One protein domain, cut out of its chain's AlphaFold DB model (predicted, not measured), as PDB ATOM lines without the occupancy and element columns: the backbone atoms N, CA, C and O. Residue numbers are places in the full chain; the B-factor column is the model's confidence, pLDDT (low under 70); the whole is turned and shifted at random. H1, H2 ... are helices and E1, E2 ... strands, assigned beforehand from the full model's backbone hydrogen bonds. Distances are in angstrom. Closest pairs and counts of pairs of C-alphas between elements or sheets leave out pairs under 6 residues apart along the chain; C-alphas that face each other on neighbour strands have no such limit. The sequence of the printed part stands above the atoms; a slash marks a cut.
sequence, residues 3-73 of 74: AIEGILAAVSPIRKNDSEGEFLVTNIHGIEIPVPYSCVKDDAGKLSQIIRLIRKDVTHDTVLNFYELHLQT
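Overview. This is residues 3 to 73 of the 74 residues of an uncharacterized protein of Rugamonas rubra (UniProt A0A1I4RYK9). A small curtain of three antiparallel strands, E1 E2 E3, is covered on one face by a helical hairpin, H3 and H4, and its other face is bare: two layers, with helices on one face of a sheet. Helix H1, residues 3 to 11, sticks out from this body as an arm. The printed part has 71 residues, with four named helices and three named strands in the order H1 E1 E2 E3 H2 H3 H4, and its class is mixed, helices and strands. The strands form a meander, each the antiparallel neighbour of the one before. The whole is compact by its radius of gyration of the C-alphas, 11.8 A, yet elongated in outline, 38 by 23 by 21 A.

Arrangement. Begin at H1, residues 3 to 11, which stands free and is not on the sheet; its closest C-alpha to E1, residues 14 to 17, is that of Ala 9, 7.5 A from that of Arg 15. E1 and E2, residues 22 to 26, are a hairpin at 147 degrees, with N 15 and O 24 within hydrogen-bond range at 2.9 A. E2 and E3, residues 32 to 36, are a hairpin at 154 degrees, with N 25 and O 33 at 3.0 A. Next, H2, residues 37 to 40, only grazes the sheet. It and H3, residues 43 to 54, touch only at the corner, closest at C-alphas Cys 39 and Gly 45, 4.6 A. H3 is on the sheet at a height of 10.1 A, over E3 and along the strands, at 6 degrees to E3 on the local plane; E2 is only just not under it, with 2 of its C-alphas falling there. H4, residues 60 to 70, is on the sheet too, closest to E1 at C-alphas Ile 14 and Phe 66, 7.2 A. H3, with residues 50 to 54 alone, touches H4 at a shallow tilt of 27 degrees, opposite ways; their closest C-alphas, Ile 50 and Val 63, are 6.8 A apart. In H1, H3 and H4 every O i to N i+4 pair is within hydrogen-bond range; H2 is too short for one.

Along the chain. Find C-alpha 3 at (-0.452, 23.648, -12.087); H1 runs 12.6 A from there. E1 spans 9.9 A, E2 12.9 A, E3 12.6 A and H2 5.5 A. H3 starts at C-alpha 43, (-16.504, 48.551, 8.593), and spans 16.7 A. H4 spans 15.3 A to C-alpha 70 at (-11.984, 40.648, 1.048).

Size, cuts and confidence. The C-alphas farthest apart, Ala 3 and Ala 44, are 38.0 A apart. The printed part has no cut, and its links are tight. Mean pLDDT of the printed part is 86.0; look for values under 70 at residues 5 to 6, 9 to 10 and 71 to 73.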
ATOM      1  N   ALA A   3      -1.721  23.589 -12.818       70.25
ATOM      2  CA  ALA A   3      -0.452  23.648 -12.087       70.25
ATOM      3  C   ALA A   3      -0.059  25.078 -11.672       70.25
ATOM      4  O   ALA A   3       0.519  25.277 -10.608       70.25
ATOM      5  N   ILE A   4      -0.382  26.075 -12.500       71.12
ATOM      6  CA  ILE A   4      -0.024  27.477 -12.242       71.12
ATOM      7  C   ILE A   4      -0.892  28.052 -11.120       71.12
ATOM      8  O   ILE A   4      -0.366  28.719 -10.239       71.12
ATOM      9  N   GLU A   5      -2.189  27.744 -11.095       68.62
ATOM     10  CA  GLU A   5      -3.104  28.200 -10.040       68.62
ATOM     11  C   GLU A   5      -2.724  27.629  -8.668       68.62
ATOM     12  O   GLU A   5      -2.712  28.362  -7.681       68.62
ATOM     13  N   GLY A   6      -2.315  26.355  -8.606       66.94
ATOM     14  CA  GLY A   6      -1.817  25.745  -7.370       66.94
ATOM     15  C   GLY A   6      -0.518  26.379  -6.859       66.94
ATOM     16  O   GLY A   6      -0.369  26.601  -5.658       66.94
ATOM     17  N   ILE A   7       0.407  26.730  -7.762       71.38
ATOM     18  CA  ILE A   7       1.645  27.441  -7.402       71.38
ATOM     19  C   ILE A   7       1.324  28.856  -6.918       71.38
ATOM     20  O   ILE A   7       1.838  29.269  -5.882       71.38
ATOM     21  N   LEU A   8       0.446  29.577  -7.621       70.81
ATOM     22  CA  LEU A   8       0.013  30.926  -7.248       70.81
ATOM     23  C   LEU A   8      -0.676  30.947  -5.878       70.81
ATOM     24  O   LEU A   8      -0.400  31.831  -5.072       70.81
ATOM     25  N   ALA A   9      -1.506  29.946  -5.573       66.50
ATOM     26  CA  ALA A   9      -2.125  29.799  -4.259       66.50
ATOM     27  C   ALA A   9      -1.097  29.506  -3.151       66.50
ATOM     28  O   ALA A   9      -1.232  30.011  -2.037       66.50
ATOM     29  N   ALA A  10      -0.051  28.727  -3.450       66.38
ATOM     30  CA  ALA A  10       1.002  28.390  -2.493       66.38
ATOM     31  C   ALA A  10       1.938  29.569  -2.174       66.38
ATOM     32  O   ALA A  10       2.442  29.654  -1.056       66.38
ATOM     33  N   VAL A  11       2.162  30.471  -3.137       77.75
ATOM     34  CA  VAL A  11       2.984  31.682  -2.947       77.75
ATOM     35  C   VAL A  11       2.166  32.910  -2.546       77.75
ATOM     36  O   VAL A  11       2.742  33.972  -2.312       77.75
ATOM     37  N   SER A  12       0.838  32.787  -2.471       81.75
ATOM     38  CA  SER A  12      -0.029  33.889  -2.069       81.75
ATOM     39  C   SER A  12       0.281  34.310  -0.629       81.75
ATOM     40  O   SER A  12       0.260  33.467   0.272       81.75
ATOM     41  N   PRO A  13       0.501  35.611  -0.370       85.81
ATOM     42  CA  PRO A  13       0.694  36.123   0.983       85.81
ATOM     43  C   PRO A  13      -0.610  36.132   1.799       85.81
ATOM     44  O   PRO A  13      -0.581  36.461   2.980       85.81
ATOM     45  N   ILE A  14      -1.750  35.794   1.183       90.62
ATOM     46  CA  ILE A  14      -3.064  35.690   1.822       90.62
ATOM     47  C   ILE A  14      -3.634  34.307   1.517       90.62
ATOM     48  O   ILE A  14      -3.815  33.947   0.350       90.62
ATOM     49  N   ARG A  15      -3.941  33.535   2.558       90.38
ATOM     50  CA  ARG A  15      -4.527  32.194   2.448       90.38
ATOM     51  C   ARG A  15      -5.804  32.101   3.270       90.38
ATOM     52  O   ARG A  15      -5.963  32.804   4.262       90.38
ATOM     53  N   LYS A  16      -6.720  31.228   2.859       89.19
ATOM     54  CA  LYS A  16      -7.925  30.910   3.633       89.19
ATOM     55  C   LYS A  16      -7.660  29.705   4.524       89.19
ATOM     56  O   LYS A  16      -7.119  28.706   4.054       89.19
ATOM     57  N   ASN A  17      -8.064  29.802   5.780       90.38
ATOM     58  CA  ASN A  17      -8.102  28.698   6.724       90.38
ATOM     59  C   ASN A  17      -9.560  28.470   7.133       90.38
ATOM     60  O   ASN A  17     -10.030  28.957   8.161       90.38
ATOM     61  N   ASP A  18     -10.294  27.738   6.294       89.50
ATOM     62  CA  ASP A  18     -11.728  27.506   6.491       89.50
ATOM     63  C   ASP A  18     -12.038  26.642   7.723       89.50
ATOM     64  O   ASP A  18     -13.150  26.707   8.240       89.50
ATOM     65  N   SER A  19     -11.059  25.878   8.223       89.88
ATOM     66  CA  SER A  19     -11.221  25.063   9.437       89.88
ATOM     67  C   SER A  19     -11.352  25.932  10.691       89.88
ATOM     68  O   SER A  19     -12.153  25.625  11.566       89.88
ATOM     69  N   GLU A  20     -10.608  27.041  10.742       89.56
ATOM     70  CA  GLU A  20     -10.623  28.004  11.854       89.56
ATOM     71  C   GLU A  20     -11.473  29.253  11.540       89.56
ATOM     72  O   GLU A  20     -11.714  30.093  12.407       89.56
ATOM     73  N   GLY A  21     -11.971  29.386  10.305       91.50
ATOM     74  CA  GLY A  21     -12.805  30.513   9.881       91.50
ATOM     75  C   GLY A  21     -12.039  31.837   9.801       91.50
ATOM     76  O   GLY A  21     -12.553  32.881  10.218       91.50
ATOM     77  N   GLU A  22     -10.812  31.804   9.284       92.94
ATOM     78  CA  GLU A  22      -9.909  32.956   9.245       92.94
ATOM     79  C   GLU A  22      -9.093  33.050   7.949       92.94
ATOM     80  O   GLU A  22      -8.870  32.070   7.240       92.94
ATOM     81  N   PHE A  23      -8.614  34.255   7.648       91.81
ATOM     82  CA  PHE A  23      -7.557  34.476   6.671       91.81
ATOM     83  C   PHE A  23      -6.200  34.450   7.370       91.81
ATOM     84  O   PHE A  23      -6.032  35.051   8.429       91.81
ATOM     85  N   LEU A  24      -5.215  33.822   6.745       93.38
ATOM     86  CA  LEU A  24      -3.819  33.862   7.155       93.38
ATOM     87  C   LEU A  24      -3.081  34.841   6.247       93.38
ATOM     88  O   LEU A  24      -3.001  34.623   5.038       93.38
ATOM     89  N   VAL A  25      -2.576  35.928   6.828       93.94
ATOM     90  CA  VAL A  25      -1.839  36.968   6.103       93.94
ATOM     91  C   VAL A  25      -0.376  36.941   6.518       93.94
ATOM     92  O   VAL A  25      -0.056  37.168   7.682       93.94
ATOM     93  N   THR A  26       0.521  36.680   5.578       94.19
ATOM     94  CA  THR A  26       1.955  36.557   5.845       94.19
ATOM     95  C   THR A  26       2.623  37.929   5.864       94.19
ATOM     96  O   THR A  26       2.444  38.736   4.951       94.19
ATOM     97  N   ASN A  27       3.412  38.211   6.901       93.38
ATOM     98  CA  ASN A  27       4.173  39.455   7.003       93.38
ATOM     99  C   ASN A  27       5.556  39.376   6.325       93.38
ATOM    100  O   ASN A  27       5.958  38.322   5.832       93.38
ATOM    101  N   ILE A  28       6.326  40.476   6.336       91.56
ATOM    102  CA  ILE A  28       7.676  40.514   5.729       91.56
ATOM    103  C   ILE A  28       8.665  39.508   6.333       91.56
ATOM    104  O   ILE A  28       9.687  39.204   5.722       91.56
ATOM    105  N   HIS A  29       8.379  39.000   7.531       92.31
ATOM    106  CA  HIS A  29       9.204  38.026   8.236       92.31
ATOM    107  C   HIS A  29       8.754  36.577   7.992       92.31
ATOM    108  O   HIS A  29       9.318  35.664   8.591       92.31
ATOM    109  N   GLY A  30       7.748  36.348   7.139       89.44
ATOM    110  CA  GLY A  30       7.200  35.015   6.882       89.44
ATOM    111  C   GLY A  30       6.279  34.495   7.992       89.44
ATOM    112  O   GLY A  30       5.973  33.307   8.019       89.44
ATOM    113  N   ILE A  31       5.849  35.358   8.918       92.81
ATOM    114  CA  ILE A  31       4.944  35.005  10.016       92.81
ATOM    115  C   ILE A  31       3.503  35.185   9.549       92.81
ATOM    116  O   ILE A  31       3.144  36.236   9.016       92.81
ATOM    117  N   GLU A  32       2.668  34.183   9.809       93.81
ATOM    118  CA  GLU A  32       1.245  34.228   9.491       93.81
ATOM    119  C   GLU A  32       0.453  34.962  10.574       93.81
ATOM    120  O   GLU A  32       0.537  34.657  11.767       93.81
ATOM    121  N   ILE A  33      -0.329  35.948  10.150       94.31
ATOM    122  CA  ILE A  33      -1.199  36.749  10.998       94.31
ATOM    123  C   ILE A  33      -2.651  36.315  10.750       94.31
ATOM    124  O   ILE A  33      -3.167  36.554   9.657       94.31
ATOM    125  N   PRO A  34      -3.328  35.717  11.747       93.94
ATOM    126  CA  PRO A  34      -4.713  35.285  11.605       93.94
ATOM    127  C   PRO A  34      -5.688  36.466  11.664       93.94
ATOM    128  O   PRO A  34      -5.638  37.295  12.587       93.94
ATOM    129  N   VAL A  35      -6.609  36.514  10.704       92.56
ATOM    130  CA  VAL A  35      -7.678  37.508  10.568       92.56
ATOM    131  C   VAL A  35      -9.030  36.788  10.479       92.56
ATOM    132  O   VAL A  35      -9.388  36.291   9.411       92.56
ATOM    133  N   PRO A  36      -9.814  36.735  11.569       92.62
ATOM    134  CA  PRO A  36     -11.097  36.035  11.580       92.62
ATOM    135  C   PRO A  36     -12.099  36.603  10.569       92.62
ATOM    136  O   PRO A  36     -12.261  37.823  10.464       92.62
ATOM    137  N   TYR A  37     -12.857  35.732   9.895       89.69
ATOM    138  CA  TYR A  37     -13.898  36.132   8.938       89.69
ATOM    139  C   TYR A  37     -14.987  37.001   9.580       89.69
ATOM    140  O   TYR A  37     -15.589  37.848   8.925       89.69
ATOM    141  N   SER A  38     -15.250  36.822  10.876       87.94
ATOM    142  CA  SER A  38     -16.202  37.652  11.622       87.94
ATOM    143  C   SER A  38     -15.785  39.120  11.682       87.94
ATOM    144  O   SER A  38     -16.648  39.990  11.658       87.94
ATOM    145  N   CYS A  39     -14.481  39.402  11.729       84.38
ATOM    146  CA  CYS A  39     -13.951  40.755  11.858       84.38
ATOM    147  C   CYS A  39     -13.975  41.541  10.545       84.38
ATOM    148  O   CYS A  39     -13.730  42.738  10.574       84.38
ATOM    149  N   VAL A  40     -14.259  40.907   9.407       80.75
ATOM    150  CA  VAL A  40     -14.353  41.592   8.107       80.75
ATOM    151  C   VAL A  40     -15.799  41.853   7.670       80.75
ATOM    152  O   VAL A  40     -16.032  42.321   6.559       80.75
ATOM    153  N   LYS A  41     -16.781  41.566   8.540       81.44
ATOM    154  CA  LYS A  41     -18.216  41.721   8.244       81.44
ATOM    155  C   LYS A  41     -18.732  43.155   8.373       81.44
ATOM    156  O   LYS A  41     -19.694  43.492   7.693       81.44
ATOM    157  N   ASP A  42     -18.119  43.977   9.219       83.50
ATOM    158  CA  ASP A  42     -18.497  45.379   9.427       83.50
ATOM    159  C   ASP A  42     -17.294  46.318   9.265       83.50
ATOM    160  O   ASP A  42     -16.142  45.907   9.411       83.50
ATOM    161  N   ASP A  43     -17.554  47.586   8.946       83.25
ATOM    162  CA  ASP A  43     -16.504  48.551   8.593       83.25
ATOM    163  C   ASP A  43     -15.538  48.852   9.749       83.25
ATOM    164  O   ASP A  43     -14.351  49.102   9.521       83.25
ATOM    165  N   ALA A  44     -16.007  48.771  10.997       86.06
ATOM    166  CA  ALA A  44     -15.166  48.977  12.172       86.06
ATOM    167  C   ALA A  44     -14.170  47.820  12.353       86.06
ATOM    168  O   ALA A  44     -12.980  48.042  12.600       86.06
ATOM    169  N   GLY A  45     -14.638  46.586  12.179       86.62
ATOM    170  CA  GLY A  45     -13.825  45.384  12.173       86.62
ATOM    171  C   GLY A  45     -12.818  45.399  11.026       86.62
ATOM    172  O   GLY A  45     -11.626  45.190  11.272       86.62
ATOM    173  N   LYS A  46     -13.258  45.747   9.808       86.31
ATOM    174  CA  LYS A  46     -12.390  45.893   8.626       86.31
ATOM    175  C   LYS A  46     -11.227  46.845   8.915       86.31
ATOM    176  O   LYS A  46     -10.066  46.465   8.767       86.31
ATOM    177  N   LEU A  47     -11.524  48.052   9.405       89.00
ATOM    178  CA  LEU A  47     -10.507  49.052   9.738       89.00
ATOM    179  C   LEU A  47      -9.559  48.567  10.846       89.00
ATOM    180  O   LEU A  47      -8.342  48.743  10.749       89.00
ATOM    181  N   SER A  48     -10.100  47.921  11.883       91.44
ATOM    182  CA  SER A  48      -9.306  47.357  12.978       91.44
ATOM    183  C   SER A  48      -8.301  46.311  12.482       91.44
ATOM    184  O   SER A  48      -7.133  46.341  12.882       91.44
ATOM    185  N   GLN A  49      -8.715  45.425  11.567       91.62
ATOM    186  CA  GLN A  49      -7.821  44.414  11.001       91.62
ATOM    187  C   GLN A  49      -6.753  45.032  10.095       91.62
ATOM    188  O   GLN A  49      -5.595  44.647  10.209       91.62
ATOM    189  N   ILE A  50      -7.080  46.044   9.285       91.06
ATOM    190  CA  ILE A  50      -6.082  46.766   8.473       91.06
ATOM    191  C   ILE A  50      -4.996  47.373   9.367       91.06
ATOM    192  O   ILE A  50      -3.806  47.144   9.151       91.06
ATOM    193  N   ILE A  51      -5.391  48.092  10.425       93.44
ATOM    194  CA  ILE A  51      -4.441  48.685  11.380       93.44
ATOM    195  C   ILE A  51      -3.588  47.593  12.039       93.44
ATOM    196  O   ILE A  51      -2.385  47.774  12.231       93.44
ATOM    197  N   ARG A  52      -4.193  46.450  12.385       94.31
ATOM    198  CA  ARG A  52      -3.481  45.307  12.965       94.31
ATOM    199  C   ARG A  52      -2.449  44.722  12.000       94.31
ATOM    200  O   ARG A  52      -1.340  44.453  12.448       94.31
ATOM    201  N   LEU A  53      -2.783  44.550  10.720       94.56
ATOM    202  CA  LEU A  53      -1.861  44.035   9.701       94.56
ATOM    203  C   LEU A  53      -0.676  44.988   9.494       94.56
ATOM    204  O   LEU A  53       0.470  44.547   9.516       94.56
ATOM    205  N   ILE A  54      -0.935  46.298   9.420       94.00
ATOM    206  CA  ILE A  54       0.118  47.325   9.331       94.00
ATOM    207  C   ILE A  54       1.054  47.253  10.545       94.00
ATOM    208  O   ILE A  54       2.270  47.249  10.397       94.00
ATOM    209  N   ARG A  55       0.503  47.125  11.761       95.69
ATOM    210  CA  ARG A  55       1.287  46.986  13.007       95.69
ATOM    211  C   ARG A  55       2.073  45.676  13.116       95.69
ATOM    212  O   ARG A  55       2.850  45.527  14.056       95.69
ATOM    213  N   LYS A  56       1.817  44.706  12.239       96.00
ATOM    214  CA  LYS A  56       2.490  43.401  12.203       96.00
ATOM    215  C   LYS A  56       3.489  43.284  11.055       96.00
ATOM    216  O   LYS A  56       3.899  42.169  10.737       96.00
ATOM    217  N   ASP A  57       3.873  44.415  10.468       94.75
ATOM    218  CA  ASP A  57       4.845  44.505   9.378       94.75
ATOM    219  C   ASP A  57       4.408  43.716   8.133       94.75
ATOM    220  O   ASP A  57       5.216  43.117   7.422       94.75
ATOM    221  N   VAL A  58       3.101  43.668   7.865       94.44
ATOM    222  CA  VAL A  58       2.585  43.150   6.594       94.44
ATOM    223  C   VAL A  58       2.893  44.161   5.494       94.44
ATOM    224  O   VAL A  58       2.758  45.369   5.700       94.44
ATOM    225  N   THR A  59       3.322  43.682   4.322       93.75
ATOM    226  CA  THR A  59       3.650  44.580   3.210       93.75
ATOM    227  C   THR A  59       2.432  45.387   2.793       93.75
ATOM    228  O   THR A  59       1.307  44.886   2.784       93.75
ATOM    229  N   HIS A  60       2.673  46.636   2.399       91.62
ATOM    230  CA  HIS A  60       1.630  47.524   1.902       91.62
ATOM    231  C   HIS A  60       0.803  46.865   0.784       91.62
ATOM    232  O   HIS A  60      -0.423  46.870   0.852       91.62
ATOM    233  N   ASP A  61       1.462  46.215  -0.178       91.06
ATOM    234  CA  ASP A  61       0.794  45.531  -1.292       91.06
ATOM    235  C   ASP A  61      -0.108  44.384  -0.821       91.06
ATOM    236  O   ASP A  61      -1.209  44.212  -1.334       91.06
ATOM    237  N   THR A  62       0.308  43.632   0.202       91.44
ATOM    238  CA  THR A  62      -0.521  42.567   0.787       91.44
ATOM    239  C   THR A  62      -1.722  43.146   1.529       91.44
ATOM    240  O   THR A  62      -2.820  42.608   1.421       91.44
ATOM    241  N   VAL A  63      -1.550  44.254   2.257       91.62
ATOM    242  CA  VAL A  63      -2.662  44.937   2.937       91.62
ATOM    243  C   VAL A  63      -3.674  45.481   1.927       91.62
ATOM    244  O   VAL A  63      -4.876  45.304   2.129       91.62
ATOM    245  N   LEU A  64      -3.213  46.100   0.834       89.62
ATOM    246  CA  LEU A  64      -4.091  46.563  -0.244       89.62
ATOM    247  C   LEU A  64      -4.832  45.403  -0.907       89.62
ATOM    248  O   LEU A  64      -6.051  45.455  -1.030       89.62
ATOM    249  N   ASN A  65      -4.119  44.331  -1.252       88.69
ATOM    250  CA  ASN A  65      -4.720  43.147  -1.857       88.69
ATOM    251  C   ASN A  65      -5.783  42.521  -0.930       88.69
ATOM    252  O   ASN A  65      -6.887  42.190  -1.360       88.69
ATOM    253  N   PHE A  66      -5.498  42.442   0.375       88.50
ATOM    254  CA  PHE A  66      -6.469  41.993   1.376       88.50
ATOM    255  C   PHE A  66      -7.721  42.882   1.403       88.50
ATOM    256  O   PHE A  66      -8.842  42.377   1.477       88.50
ATOM    257  N   TYR A  67      -7.546  44.202   1.313       86.19
ATOM    258  CA  TYR A  67      -8.654  45.151   1.257       86.19
ATOM    259  C   TYR A  67      -9.510  44.984  -0.004       86.19
ATOM    260  O   TYR A  67     -10.735  44.881   0.087       86.19
ATOM    261  N   GLU A  68      -8.884  44.904  -1.172       83.81
ATOM    262  CA  GLU A  68      -9.578  44.782  -2.457       83.81
ATOM    263  C   GLU A  68     -10.339  43.458  -2.579       83.81
ATOM    264  O   GLU A  68     -11.509  43.450  -2.958       83.81
ATOM    265  N   LEU A  69      -9.726  42.333  -2.199       78.88
ATOM    266  CA  LEU A  69     -10.336  41.012  -2.379       78.88
ATOM    267  C   LEU A  69     -11.371  40.646  -1.318       78.88
ATOM    268  O   LEU A  69     -12.263  39.834  -1.579       78.88
ATOM    269  N   HIS A  70     -11.217  41.150  -0.094       73.31
ATOM    270  CA  HIS A  70     -11.984  40.648   1.048       73.31
ATOM    271  C   HIS A  70     -12.789  41.722   1.772       73.31
ATOM    272  O   HIS A  70     -13.650  41.374   2.579       73.31
ATOM    273  N   LEU A  71     -12.557  43.008   1.480       67.81
ATOM    274  CA  LEU A  71     -13.240  44.114   2.152       67.81
ATOM    275  C   LEU A  71     -14.153  44.945   1.224       67.81
ATOM    276  O   LEU A  71     -15.058  45.600   1.750       67.81
ATOM    277  N   GLN A  72     -14.017  44.852  -0.112       61.06
ATOM    278  CA  GLN A  72     -14.855  45.546  -1.120       61.06
ATOM    279  C   GLN A  72     -16.224  44.896  -1.431       61.06
ATOM    280  O   GLN A  72     -16.744  45.014  -2.536       61.06
ATOM    281  N   THR A  73     -16.876  44.236  -0.475       45.56
ATOM    282  CA  THR A  73     -18.305  43.904  -0.642       45.56
ATOM    283  C   THR A  73     -19.163  45.084  -0.174       45.56
ATOM    284  O   THR A  73     -19.639  45.088   0.961       45.56
TER     285      THR A  73